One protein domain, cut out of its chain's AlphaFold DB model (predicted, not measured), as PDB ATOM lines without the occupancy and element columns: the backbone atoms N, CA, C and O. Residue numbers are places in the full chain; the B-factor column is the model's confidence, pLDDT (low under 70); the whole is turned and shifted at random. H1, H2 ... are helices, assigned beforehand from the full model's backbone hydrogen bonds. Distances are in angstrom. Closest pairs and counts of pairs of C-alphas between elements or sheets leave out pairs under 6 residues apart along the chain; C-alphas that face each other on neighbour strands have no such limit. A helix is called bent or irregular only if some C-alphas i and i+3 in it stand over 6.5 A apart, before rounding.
ATOM      1  N   ALA A 130      62.717  92.144  99.667       67.06
ATOM      2  CA  ALA A 130      62.216  90.772  99.765       67.06
ATOM      3  C   ALA A 130      60.910  90.652 100.575       67.06
ATOM      4  O   ALA A 130      60.026  89.890 100.184       67.06
ATOM      5  N   ASP A 131      60.755  91.415 101.663       71.69
ATOM      6  CA  ASP A 131      59.494  91.469 102.422       71.69
ATOM      7  C   ASP A 131      58.386  92.097 101.558       71.69
ATOM      8  O   ASP A 131      57.284  91.563 101.463       71.69
ATOM      9  N   ALA A 132      58.703  93.190 100.853       77.94
ATOM     10  CA  ALA A 132      57.770  93.872  99.957       77.94
ATOM     11  C   ALA A 132      57.351  93.000  98.755       77.94
ATOM     12  O   ALA A 132      56.197  93.057  98.326       77.94
ATOM     13  N   LEU A 133      58.265  92.174  98.230       79.94
ATOM     14  CA  LEU A 133      57.949  91.157  97.223       79.94
ATOM     15  C   LEU A 133      57.022  90.073  97.793       79.94
ATOM     16  O   LEU A 133      56.053  89.703  97.132       79.94
ATOM     17  N   ALA A 134      57.287  89.582  99.008       76.81
ATOM     18  CA  ALA A 134      56.472  88.553  99.653       76.81
ATOM     19  C   ALA A 134      55.041  89.039  99.949       76.81
ATOM     20  O   ALA A 134      54.086  88.343  99.600       76.81
ATOM     21  N   ASP A 135      54.893  90.248 100.505       84.31
ATOM     22  CA  ASP A 135      53.596  90.899 100.729       84.31
ATOM     23  C   ASP A 135      52.817  91.031  99.406       84.31
ATOM     24  O   ASP A 135      51.659  90.613  99.307       84.31
ATOM     25  N   ARG A 136      53.464  91.556  98.351       90.38
ATOM     26  CA  ARG A 136      52.820  91.751  97.042       90.38
ATOM     27  C   ARG A 136      52.433  90.429  96.379       90.38
ATOM     28  O   ARG A 136      51.353  90.328  95.800       90.38
ATOM     29  N   LEU A 137      53.279  89.408  96.480       89.06
ATOM     30  CA  LEU A 137      52.982  88.073  95.969       89.06
ATOM     31  C   LEU A 137      51.783  87.447  96.701       89.06
ATOM     32  O   LEU A 137      50.936  86.829  96.058       89.06
ATOM     33  N   GLN A 138      51.649  87.669  98.013       87.38
ATOM     34  CA  GLN A 138      50.487  87.208  98.777       87.38
ATOM     35  C   GLN A 138      49.190  87.936  98.373       87.38
ATOM     36  O   GLN A 138      48.150  87.284  98.250       87.38
ATOM     37  N   GLU A 139      49.235  89.249  98.097       90.44
ATOM     38  CA  GLU A 139      48.092  89.979  97.513       90.44
ATOM     39  C   GLU A 139      47.653  89.380  96.167       90.44
ATOM     40  O   GLU A 139      46.457  89.216  95.916       90.44
ATOM     41  N   LEU A 140      48.615  89.048  95.298       91.00
ATOM     42  CA  LEU A 140      48.349  88.509  93.964       91.00
ATOM     43  C   LEU A 140      47.768  87.091  94.023       91.00
ATOM     44  O   LEU A 140      46.760  86.822  93.368       91.00
ATOM     45  N   ILE A 141      48.329  86.208  94.858       89.06
ATOM     46  CA  ILE A 141      47.807  84.847  95.069       89.06
ATOM     47  C   ILE A 141      46.360  84.892  95.587       89.06
ATOM     48  O   ILE A 141      45.514  84.128  95.120       89.06
ATOM     49  N   ALA A 142      46.039  85.824  96.490       87.50
ATOM     50  CA  ALA A 142      44.674  86.013  96.984       87.50
ATOM     51  C   ALA A 142      43.691  86.530  95.908       87.50
ATOM     52  O   ALA A 142      42.488  86.297  96.024       87.50
ATOM     53  N   ALA A 143      44.183  87.208  94.864       88.06
ATOM     54  CA  ALA A 143      43.374  87.721  93.758       88.06
ATOM     55  C   ALA A 143      43.162  86.707  92.613       88.06
ATOM     56  O   ALA A 143      42.145  86.790  91.918       88.06
ATOM     57  N   LEU A 144      44.070  85.731  92.442       86.56
ATOM     58  CA  LEU A 144      44.032  84.714  91.376       86.56
ATOM     59  C   LEU A 144      42.651  84.074  91.109       86.56
ATOM     60  O   LEU A 144      42.286  84.005  89.935       86.56
ATOM     61  N   PRO A 145      41.874  83.600  92.110       83.62
ATOM     62  CA  PRO A 145      40.625  82.872  91.860       83.62
ATOM     63  C   PRO A 145      39.411  83.764  91.549       83.62
ATOM     64  O   PRO A 145      38.341  83.235  91.251       83.62
ATOM     65  N   THR A 146      39.530  85.096  91.619       80.69
ATOM     66  CA  THR A 146      38.428  86.030  91.301       80.69
ATOM     67  C   THR A 146      38.867  87.166  90.359       80.69
ATOM     68  O   THR A 146      38.768  88.337  90.736       80.69
ATOM     69  N   PRO A 147      39.346  86.863  89.134       76.88
ATOM     70  CA  PRO A 147      39.844  87.880  88.205       76.88
ATOM     71  C   PRO A 147      38.722  88.653  87.489       76.88
ATOM     72  O   PRO A 147      38.937  89.775  87.033       76.88
ATOM     73  N   TYR A 148      37.517  88.079  87.409       77.19
ATOM     74  CA  TYR A 148      36.372  88.647  86.691       77.19
ATOM     75  C   TYR A 148      35.256  89.099  87.647       77.19
ATOM     76  O   TYR A 148      35.095  88.519  88.725       77.19
ATOM     77  N   PRO A 149      34.432  90.093  87.264       71.38
ATOM     78  CA  PRO A 149      33.200  90.398  87.982       71.38
ATOM     79  C   PRO A 149      32.164  89.276  87.794       71.38
ATOM     80  O   PRO A 149      32.202  88.526  86.820       71.38
ATOM     81  N   ALA A 150      31.199  89.184  88.713       71.50
ATOM     82  CA  ALA A 150      30.222  88.090  88.765       71.50
ATOM     83  C   ALA A 150      29.181  88.068  87.616       71.50
ATOM     84  O   ALA A 150      28.265  87.245  87.635       71.50
ATOM     85  N   ASP A 151      29.286  88.982  86.647       67.81
ATOM     86  CA  ASP A 151      28.513  89.026  85.402       67.81
ATOM     87  C   ASP A 151      29.319  88.635  84.139       67.81
ATOM     88  O   ASP A 151      28.728  88.528  83.062       67.81
ATOM     89  N   ASP A 152      30.624  88.346  84.256       73.88
ATOM     90  CA  ASP A 152      31.398  87.654  83.209       73.88
ATOM     91  C   ASP A 152      31.058  86.151  83.213       73.88
ATOM     92  O   ASP A 152      30.958  85.515  84.263       73.88
ATOM     93  N   VAL A 153      30.900  85.549  82.032       62.50
ATOM     94  CA  VAL A 153      30.573  84.119  81.897       62.50
ATOM     95  C   VAL A 153      31.686  83.194  82.401       62.50
ATOM     96  O   VAL A 153      31.390  82.074  82.817       62.50
ATOM     97  N   ARG A 154      32.945  83.656  82.415       62.06
ATOM     98  CA  ARG A 154      34.096  82.894  82.923       62.06
ATOM     99  C   ARG A 154      34.085  82.751  84.448       62.06
ATOM    100  O   ARG A 154      34.600  81.760  84.952       62.06
ATOM    101  N   TYR A 155      33.426  83.662  85.177       61.53
ATOM    102  CA  TYR A 155      33.296  83.623  86.646       61.53
ATOM    103  C   TYR A 155      32.611  82.346  87.175       61.53
ATOM    104  O   TYR A 155      32.754  81.998  88.344       61.53
ATOM    105  N   ALA A 156      31.851  81.652  86.323       58.28
ATOM    106  CA  ALA A 156      31.177  80.397  86.648       58.28
ATOM    107  C   ALA A 156      31.742  79.187  85.878       58.28
ATOM    108  O   ALA A 156      31.074  78.151  85.804       58.28
ATOM    109  N   SER A 157      32.934  79.297  85.276       59.03
ATOM    110  CA  SER A 157      33.533  78.169  84.558       59.03
ATOM    111  C   SER A 157      34.035  77.088  85.516       59.03
ATOM    112  O   SER A 157      34.597  77.379  86.573       59.03
ATOM    113  N   SER A 158      33.863  75.829  85.112       55.00
ATOM    114  CA  SER A 158      34.449  74.655  85.762       55.00
ATOM    115  C   SER A 158      35.813  74.261  85.179       55.00
ATOM    116  O   SER A 158      36.385  73.266  85.616       55.00
ATOM    117  N   ASN A 159      36.326  74.988  84.180       63.62
ATOM    118  CA  ASN A 159      37.667  74.784  83.636       63.62
ATOM    119  C   ASN A 159      38.650  75.767  84.301       63.62
ATOM    120  O   ASN A 159      38.504  76.971  84.087       63.62
ATOM    121  N   PRO A 160      39.663  75.318  85.069       69.50
ATOM    122  CA  PRO A 160      40.592  76.231  85.737       69.50
ATOM    123  C   PRO A 160      41.413  77.071  84.746       69.50
ATOM    124  O   PRO A 160      41.748  78.210  85.053       69.50
ATOM    125  N   TYR A 161      41.678  76.564  83.537       73.00
ATOM    126  CA  TYR A 161      42.416  77.315  82.514       73.00
ATOM    127  C   TYR A 161      41.653  78.546  81.988       73.00
ATOM    128  O   TYR A 161      42.293  79.504  81.560       73.00
ATOM    129  N   ASP A 162      40.316  78.590  82.092       75.19
ATOM    130  CA  ASP A 162      39.518  79.770  81.705       75.19
ATOM    131  C   ASP A 162      39.780  80.978  82.628       75.19
ATOM    132  O   ASP A 162      39.429  82.105  82.286       75.19
ATOM    133  N   TYR A 163      40.386  80.767  83.803       77.75
ATOM    134  CA  TYR A 163      40.761  81.815  84.761       77.75
ATOM    135  C   TYR A 163      42.179  82.361  84.521       77.75
ATOM    136  O   TYR A 163      42.652  83.178  85.308       77.75
ATOM    137  N   LEU A 164      42.863  81.924  83.456       83.12
ATOM    138  CA  LEU A 164      44.164  82.457  83.034       83.12
ATOM    139  C   LEU A 164      44.033  83.590  82.000       83.12
ATOM    140  O   LEU A 164      44.927  84.421  81.882       83.12
ATOM    141  N   GLU A 165      42.932  83.638  81.244       79.19
ATOM    142  CA  GLU A 165      42.720  84.627  80.180       79.19
ATOM    143  C   GLU A 165      42.413  86.025  80.745       79.19
ATOM    144  O   GLU A 165      41.468  86.198  81.500       79.19
ATOM    145  N   ASP A 166      43.157  87.060  80.353       80.88
ATOM    146  CA  ASP A 166      42.990  88.429  80.882       80.88
ATOM    147  C   ASP A 166      43.126  88.547  82.425       80.88
ATOM    148  O   ASP A 166      42.591  89.493  83.009       80.88
ATOM    149  N   ASN A 167      43.803  87.612  83.112       86.94
ATOM    150  CA  ASN A 167      43.952  87.633  84.572       86.94
ATOM    151  C   ASN A 167      45.182  88.466  85.002       86.94
ATOM    152  O   ASN A 167      46.304  87.954  84.978       86.94
ATOM    153  N   PRO A 168      45.008  89.717  85.482       88.75
ATOM    154  CA  PRO A 168      46.136  90.596  85.782       88.75
ATOM    155  C   PRO A 168      46.963  90.127  86.985       88.75
ATOM    156  O   PRO A 168      48.130  90.490  87.091       88.75
ATOM    157  N   ALA A 169      46.381  89.332  87.893       88.38
ATOM    158  CA  ALA A 169      47.121  88.783  89.024       88.38
ATOM    159  C   ALA A 169      48.051  87.648  88.575       88.38
ATOM    160  O   ALA A 169      49.191  87.566  89.028       88.38
ATOM    161  N   PHE A 170      47.587  86.816  87.639       91.12
ATOM    162  CA  PHE A 170      48.399  85.777  87.011       91.12
ATOM    163  C   PHE A 170      49.513  86.381  86.145       91.12
ATOM    164  O   PHE A 170      50.676  86.013  86.307       91.12
ATOM    165  N   ASP A 171      49.178  87.359  85.297       91.62
ATOM    166  CA  ASP A 171      50.148  88.069  84.453       91.62
ATOM    167  C   ASP A 171      51.258  88.737  85.285       91.62
ATOM    168  O   ASP A 171      52.431  88.663  84.916       91.62
ATOM    169  N   GLU A 172      50.921  89.366  86.420       92.75
ATOM    170  CA  GLU A 172      51.909  90.008  87.298       92.75
ATOM    171  C   GLU A 172      52.802  88.979  88.017       92.75
ATOM    172  O   GLU A 172      54.016  89.179  88.072       92.75
ATOM    173  N   ILE A 173      52.251  87.847  88.479       92.19
ATOM    174  CA  ILE A 173      53.043  86.740  89.053       92.19
ATOM    175  C   ILE A 173      54.009  86.157  88.012       92.19
ATOM    176  O   ILE A 173      55.185  85.957  88.308       92.19
ATOM    177  N   VAL A 174      53.555  85.911  86.779       91.38
ATOM    178  CA  VAL A 174      54.431  85.392  85.713       91.38
ATOM    179  C   VAL A 174      55.489  86.429  85.309       91.38
ATOM    180  O   VAL A 174      56.626  86.059  85.016       91.38
ATOM    181  N   ALA A 175      55.167  87.727  85.362       90.19
ATOM    182  CA  ALA A 175      56.116  88.811  85.106       90.19
ATOM    183  C   ALA A 175      57.178  89.001  86.212       90.19
ATOM    184  O   ALA A 175      58.245  89.537  85.915       90.19
ATOM    185  N   MET A 176      56.930  88.542  87.446       89.56
ATOM    186  CA  MET A 176      57.954  88.459  88.506       89.56
ATOM    187  C   MET A 176      59.004  87.368  88.235       89.56
ATOM    188  O   MET A 176      60.096  87.414  88.796       89.56
ATOM    189  N   GLY A 177      58.707  86.393  87.368       88.62
ATOM    190  CA  GLY A 177      59.660  85.360  86.970       88.62
ATOM    191  C   GLY A 177      60.170  84.517  88.144       88.62
ATOM    192  O   GLY A 177      59.418  84.147  89.046       88.62
ATOM    193  N   TYR A 178      61.460  84.173  88.117       89.62
ATOM    194  CA  TYR A 178      62.060  83.232  89.067       89.62
ATOM    195  C   TYR A 178      62.058  83.731  90.525       89.62
ATOM    196  O   TYR A 178      62.034  82.905  91.438       89.62
ATOM    197  N   ASP A 179      61.978  85.048  90.754       88.06
ATOM    198  CA  ASP A 179      61.887  85.649  92.094       88.06
ATOM    199  C   ASP A 179      60.589  85.270  92.830       88.06
ATOM    200  O   ASP A 179      60.569  85.194  94.061       88.06
ATOM    201  N   ALA A 180      59.504  84.980  92.100       89.19
ATOM    202  CA  ALA A 180      58.238  84.559  92.698       89.19
ATOM    203  C   ALA A 180      58.244  83.091  93.163       89.19
ATOM    204  O   ALA A 180      57.497  82.741  94.082       89.19
ATOM    205  N   LEU A 181      59.076  82.226  92.568       90.31
ATOM    206  CA  LEU A 181      59.019  80.777  92.797       90.31
ATOM    207  C   LEU A 181      59.144  80.385  94.285       90.31
ATOM    208  O   LEU A 181      58.260  79.676  94.766       90.31
ATOM    209  N   PRO A 182      60.112  80.895  95.081       86.88
ATOM    210  CA  PRO A 182      60.226  80.532  96.499       86.88
ATOM    211  C   PRO A 182      59.025  80.960  97.360       86.88
ATOM    212  O   PRO A 182      58.851  80.455  98.469       86.88
ATOM    213  N   GLY A 183      58.211  81.913  96.893       83.62
ATOM    214  CA  GLY A 183      56.958  82.302  97.541       83.62
ATOM    215  C   GLY A 183      55.762  81.465  97.082       83.62
ATOM    216  O   GLY A 183      54.967  81.041  97.920       83.62
ATOM    217  N   LEU A 184      55.673  81.158  95.783       88.38
ATOM    218  CA  LEU A 184      54.647  80.278  95.209       88.38
ATOM    219  C   LEU A 184      54.750  78.853  95.780       88.38
ATOM    220  O   LEU A 184      53.751  78.285  96.216       88.38
ATOM    221  N   ASP A 185      55.963  78.301  95.873       83.69
ATOM    222  CA  ASP A 185      56.199  76.999  96.504       83.69
ATOM    223  C   ASP A 185      55.928  77.018  98.015       83.69
ATOM    224  O   ASP A 185      55.428  76.030  98.549       83.69
ATOM    225  N   ARG A 186      56.193  78.135  98.711       81.50
ATOM    226  CA  ARG A 186      55.845  78.286 100.135       81.50
ATOM    227  C   ARG A 186      54.332  78.322 100.348       81.50
ATOM    228  O   ARG A 186      53.857  77.760 101.332       81.50
ATOM    229  N   HIS A 187      53.578  78.935  99.433       82.00
ATOM    230  CA  HIS A 187      52.115  78.860  99.428       82.00
ATOM    231  C   HIS A 187      51.645  77.414  99.225       82.00
ATOM    232  O   HIS A 187      50.893  76.905 100.050       82.00
ATOM    233  N   LEU A 188      52.144  76.707  98.204       78.19
ATOM    234  CA  LEU A 188      51.767  75.304  97.962       78.19
ATOM    235  C   LEU A 188      52.168  74.352  99.104       78.19
ATOM    236  O   LEU A 188      51.429  73.417  99.396       78.19
ATOM    237  N   ALA A 189      53.283  74.611  99.790       73.06
ATOM    238  CA  ALA A 189      53.726  73.834 100.948       73.06
ATOM    239  C   ALA A 189      52.931  74.116 102.242       73.06
ATOM    240  O   ALA A 189      53.087  73.387 103.220       73.06
ATOM    241  N   THR A 190      52.113  75.178 102.284       65.56
ATOM    242  CA  THR A 190      51.349  75.587 103.484       65.56
ATOM    243  C   THR A 190      49.835  75.664 103.273       65.56
ATOM    244  O   THR A 190      49.088  75.746 104.249       65.56
ATOM    245  N   THR A 191      49.353  75.599 102.029       56.38
ATOM    246  CA  THR A 191      47.921  75.581 101.716       56.38
ATOM    247  C   THR A 191      47.288  74.234 102.077       56.38
ATOM    248  O   THR A 191      47.718  73.169 101.637       56.38
ATOM    249  N   ALA A 192      46.230  74.267 102.890       46.16
ATOM    250  CA  ALA A 192      45.481  73.066 103.260       46.16
ATOM    251  C   ALA A 192      44.491  72.619 102.164       46.16
ATOM    252  O   ALA A 192      43.951  71.511 102.225       46.16
ATOM    253  N   THR A 193      44.218  73.460 101.162       50.28
ATOM    254  CA  THR A 193      43.216  73.208 100.116       50.28
ATOM    255  C   THR A 193      43.798  72.526  98.873       50.28
ATOM    256  O   THR A 193      44.992  72.261  98.768       50.28
ATOM    257  N   ALA A 194      42.912  72.146  97.954       58.56
ATOM    258  CA  ALA A 194      43.231  71.826  96.562       58.56
ATOM    259  C   ALA A 194      42.327  72.690  95.660       58.56
ATOM    260  O   ALA A 194      41.574  72.191  94.827       58.56
ATOM    261  N   GLY A 195      42.263  73.989  95.972       68.75
ATOM    262  CA  GLY A 195      41.289  74.913  95.401       68.75
ATOM    263  C   GLY A 195      41.727  75.490  94.058       68.75
ATOM    264  O   GLY A 195      42.881  75.371  93.652       68.75
ATOM    265  N   LEU A 196      40.810  76.202  93.396       74.06
ATOM    266  CA  LEU A 196      41.093  76.916  92.145       74.06
ATOM    267  C   LEU A 196      42.317  77.842  92.272       74.06
ATOM    268  O   LEU A 196      43.182  77.816  91.408       74.06
ATOM    269  N   GLY A 197      42.426  78.610  93.362       80.00
ATOM    270  CA  GLY A 197      43.579  79.489  93.597       80.00
ATOM    271  C   GLY A 197      44.908  78.726  93.655       80.00
ATOM    272  O   GLY A 197      45.875  79.137  93.022       80.00
ATOM    273  N   ASP A 198      44.931  77.571  94.326       81.69
ATOM    274  CA  ASP A 198      46.120  76.719  94.411       81.69
ATOM    275  C   ASP A 198      46.478  76.124  93.031       81.69
ATOM    276  O   ASP A 198      47.648  76.078  92.662       81.69
ATOM    277  N   TYR A 199      45.482  75.731  92.223       80.31
ATOM    278  CA  TYR A 199      45.685  75.247  90.845       80.31
ATOM    279  C   TYR A 199      46.304  76.324  89.939       80.31
ATOM    280  O   TYR A 199      47.176  76.037  89.118       80.31
ATOM    281  N   LEU A 200      45.870  77.578  90.099       86.62
ATOM    282  CA  LEU A 200      46.396  78.721  89.351       86.62
ATOM    283  C   LEU A 200      47.836  79.065  89.772       86.62
ATOM    284  O   LEU A 200      48.633  79.454  88.922       86.62
ATOM    285  N   VAL A 201      48.209  78.840  91.039       89.62
ATOM    286  CA  VAL A 201      49.610  78.918  91.501       89.62
ATOM    287  C   VAL A 201      50.482  77.856  90.815       89.62
ATOM    288  O   VAL A 201      51.584  78.174  90.368       89.62
ATOM    289  N   CYS A 202      49.991  76.625  90.643       88.81
ATOM    290  CA  CYS A 202      50.706  75.584  89.891       88.81
ATOM    291  C   CYS A 202      50.911  75.974  88.419       88.81
ATOM    292  O   CYS A 202      52.035  75.925  87.920       88.81
ATOM    293  N   ALA A 203      49.859  76.461  87.753       86.75
ATOM    294  CA  ALA A 203      49.949  76.966  86.380       86.75
ATOM    295  C   ALA A 203      50.913  78.167  86.246       86.75
ATOM    296  O   ALA A 203      51.547  78.339  85.201       86.75
ATOM    297  N   ALA A 204      51.064  78.985  87.297       91.38
ATOM    298  CA  ALA A 204      52.021  80.090  87.321       91.38
ATOM    299  C   ALA A 204      53.467  79.578  87.412       91.38
ATOM    300  O   ALA A 204      54.324  80.051  86.668       91.38
ATOM    301  N   ILE A 205      53.732  78.568  88.251       93.31
ATOM    302  CA  ILE A 205      55.040  77.896  88.335       93.31
ATOM    303  C   ILE A 205      55.406  77.251  86.988       93.31
ATOM    304  O   ILE A 205      56.508  77.486  86.487       93.31
ATOM    305  N   GLU A 206      54.485  76.514  86.355       90.69
ATOM    306  CA  GLU A 206      54.675  75.947  85.006       90.69
ATOM    307  C   GLU A 206      54.978  77.039  83.960       90.69
ATOM    308  O   GLU A 206      55.888  76.896  83.141       90.69
ATOM    309  N   SER A 207      54.286  78.181  84.032       91.19
ATOM    310  CA  SER A 207      54.468  79.309  83.103       91.19
ATOM    311  C   SER A 207      55.800  80.047  83.289       91.19
ATOM    312  O   SER A 207      56.473  80.352  82.301       91.19
ATOM    313  N   ILE A 208      56.209  80.300  84.539       91.88
ATOM    314  CA  ILE A 208      57.499  80.919  84.891       91.88
ATOM    315  C   ILE A 208      58.658  80.009  84.469       91.88
ATOM    316  O   ILE A 208      59.629  80.457  83.854       91.88
ATOM    317  N   THR A 209      58.560  78.718  84.786       91.75
ATOM    318  CA  THR A 209      59.622  77.739  84.506       91.75
ATOM    319  C   THR A 209      59.601  77.195  83.083       91.75
ATOM    320  O   THR A 209      60.569  76.560  82.676       91.75
ATOM    321  N   ARG A 210      58.542  77.456  82.307       88.25
ATOM    322  CA  ARG A 210      58.324  76.909  80.956       88.25
ATOM    323  C   ARG A 210      58.340  75.378  80.899       88.25
ATOM    324  O   ARG A 210      58.743  74.806  79.889       88.25
TER     325      ARG A 210
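Overview. This is residues 130 to 210 of the 702 residues of an uncharacterized protein of Actinobacteria bacterium (UniProt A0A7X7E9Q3). H1, the bent H4 and H5 pack into an all-helix body, both arms of H4 on H5, with short H3 and H2 toward one end. Printed are 81 residues with five named helices, H1 to H5 in order, and no named strand. The whole is compact, radius of gyration of the C-alphas 12.2 A, spanning 37 by 25 by 24 A.

Arrangement. H4, residues 168 to 188, assigned as one helix by its hydrogen bonds, is bent: C-alphas 175 and 178 are 9.1 A apart. Residues 137 to 143 of H1, residues 130 to 143, touch arm H4a, residues 168 to 175; closest C-alphas, Leu 140 and Ala 169, 5.1 A. Arm H4b, residues 178 to 188, irregular with C-alphas 179 and 182 7.0 A apart, forms a hairpin with H5, residues 196 to 209, at a shallow tilt of 30 degrees; closest C-alphas, Leu 184 and Val 201, 6.4 A. H3, residues 160 to 163, touches H5; closest C-alphas, Pro 160 and Leu 196, 6.5 A. H2, residues 153 to 156, and H5 are apart. Each O i to N i+4 pair is within hydrogen-bond range in H1, H4a and H5, 4 of 7 in H4b.

Along the chain. H1 begins at C-alpha 130 (62.216, 90.772, 99.765) and measures 20.0 A; H5, 20.1 A, ends at C-alpha 209 (59.622, 77.739, 84.506).

Size, cuts and confidence. The printed part has no cut and no long link. Residues 153 to 160 and 190 to 195 are among those under pLDDT 70.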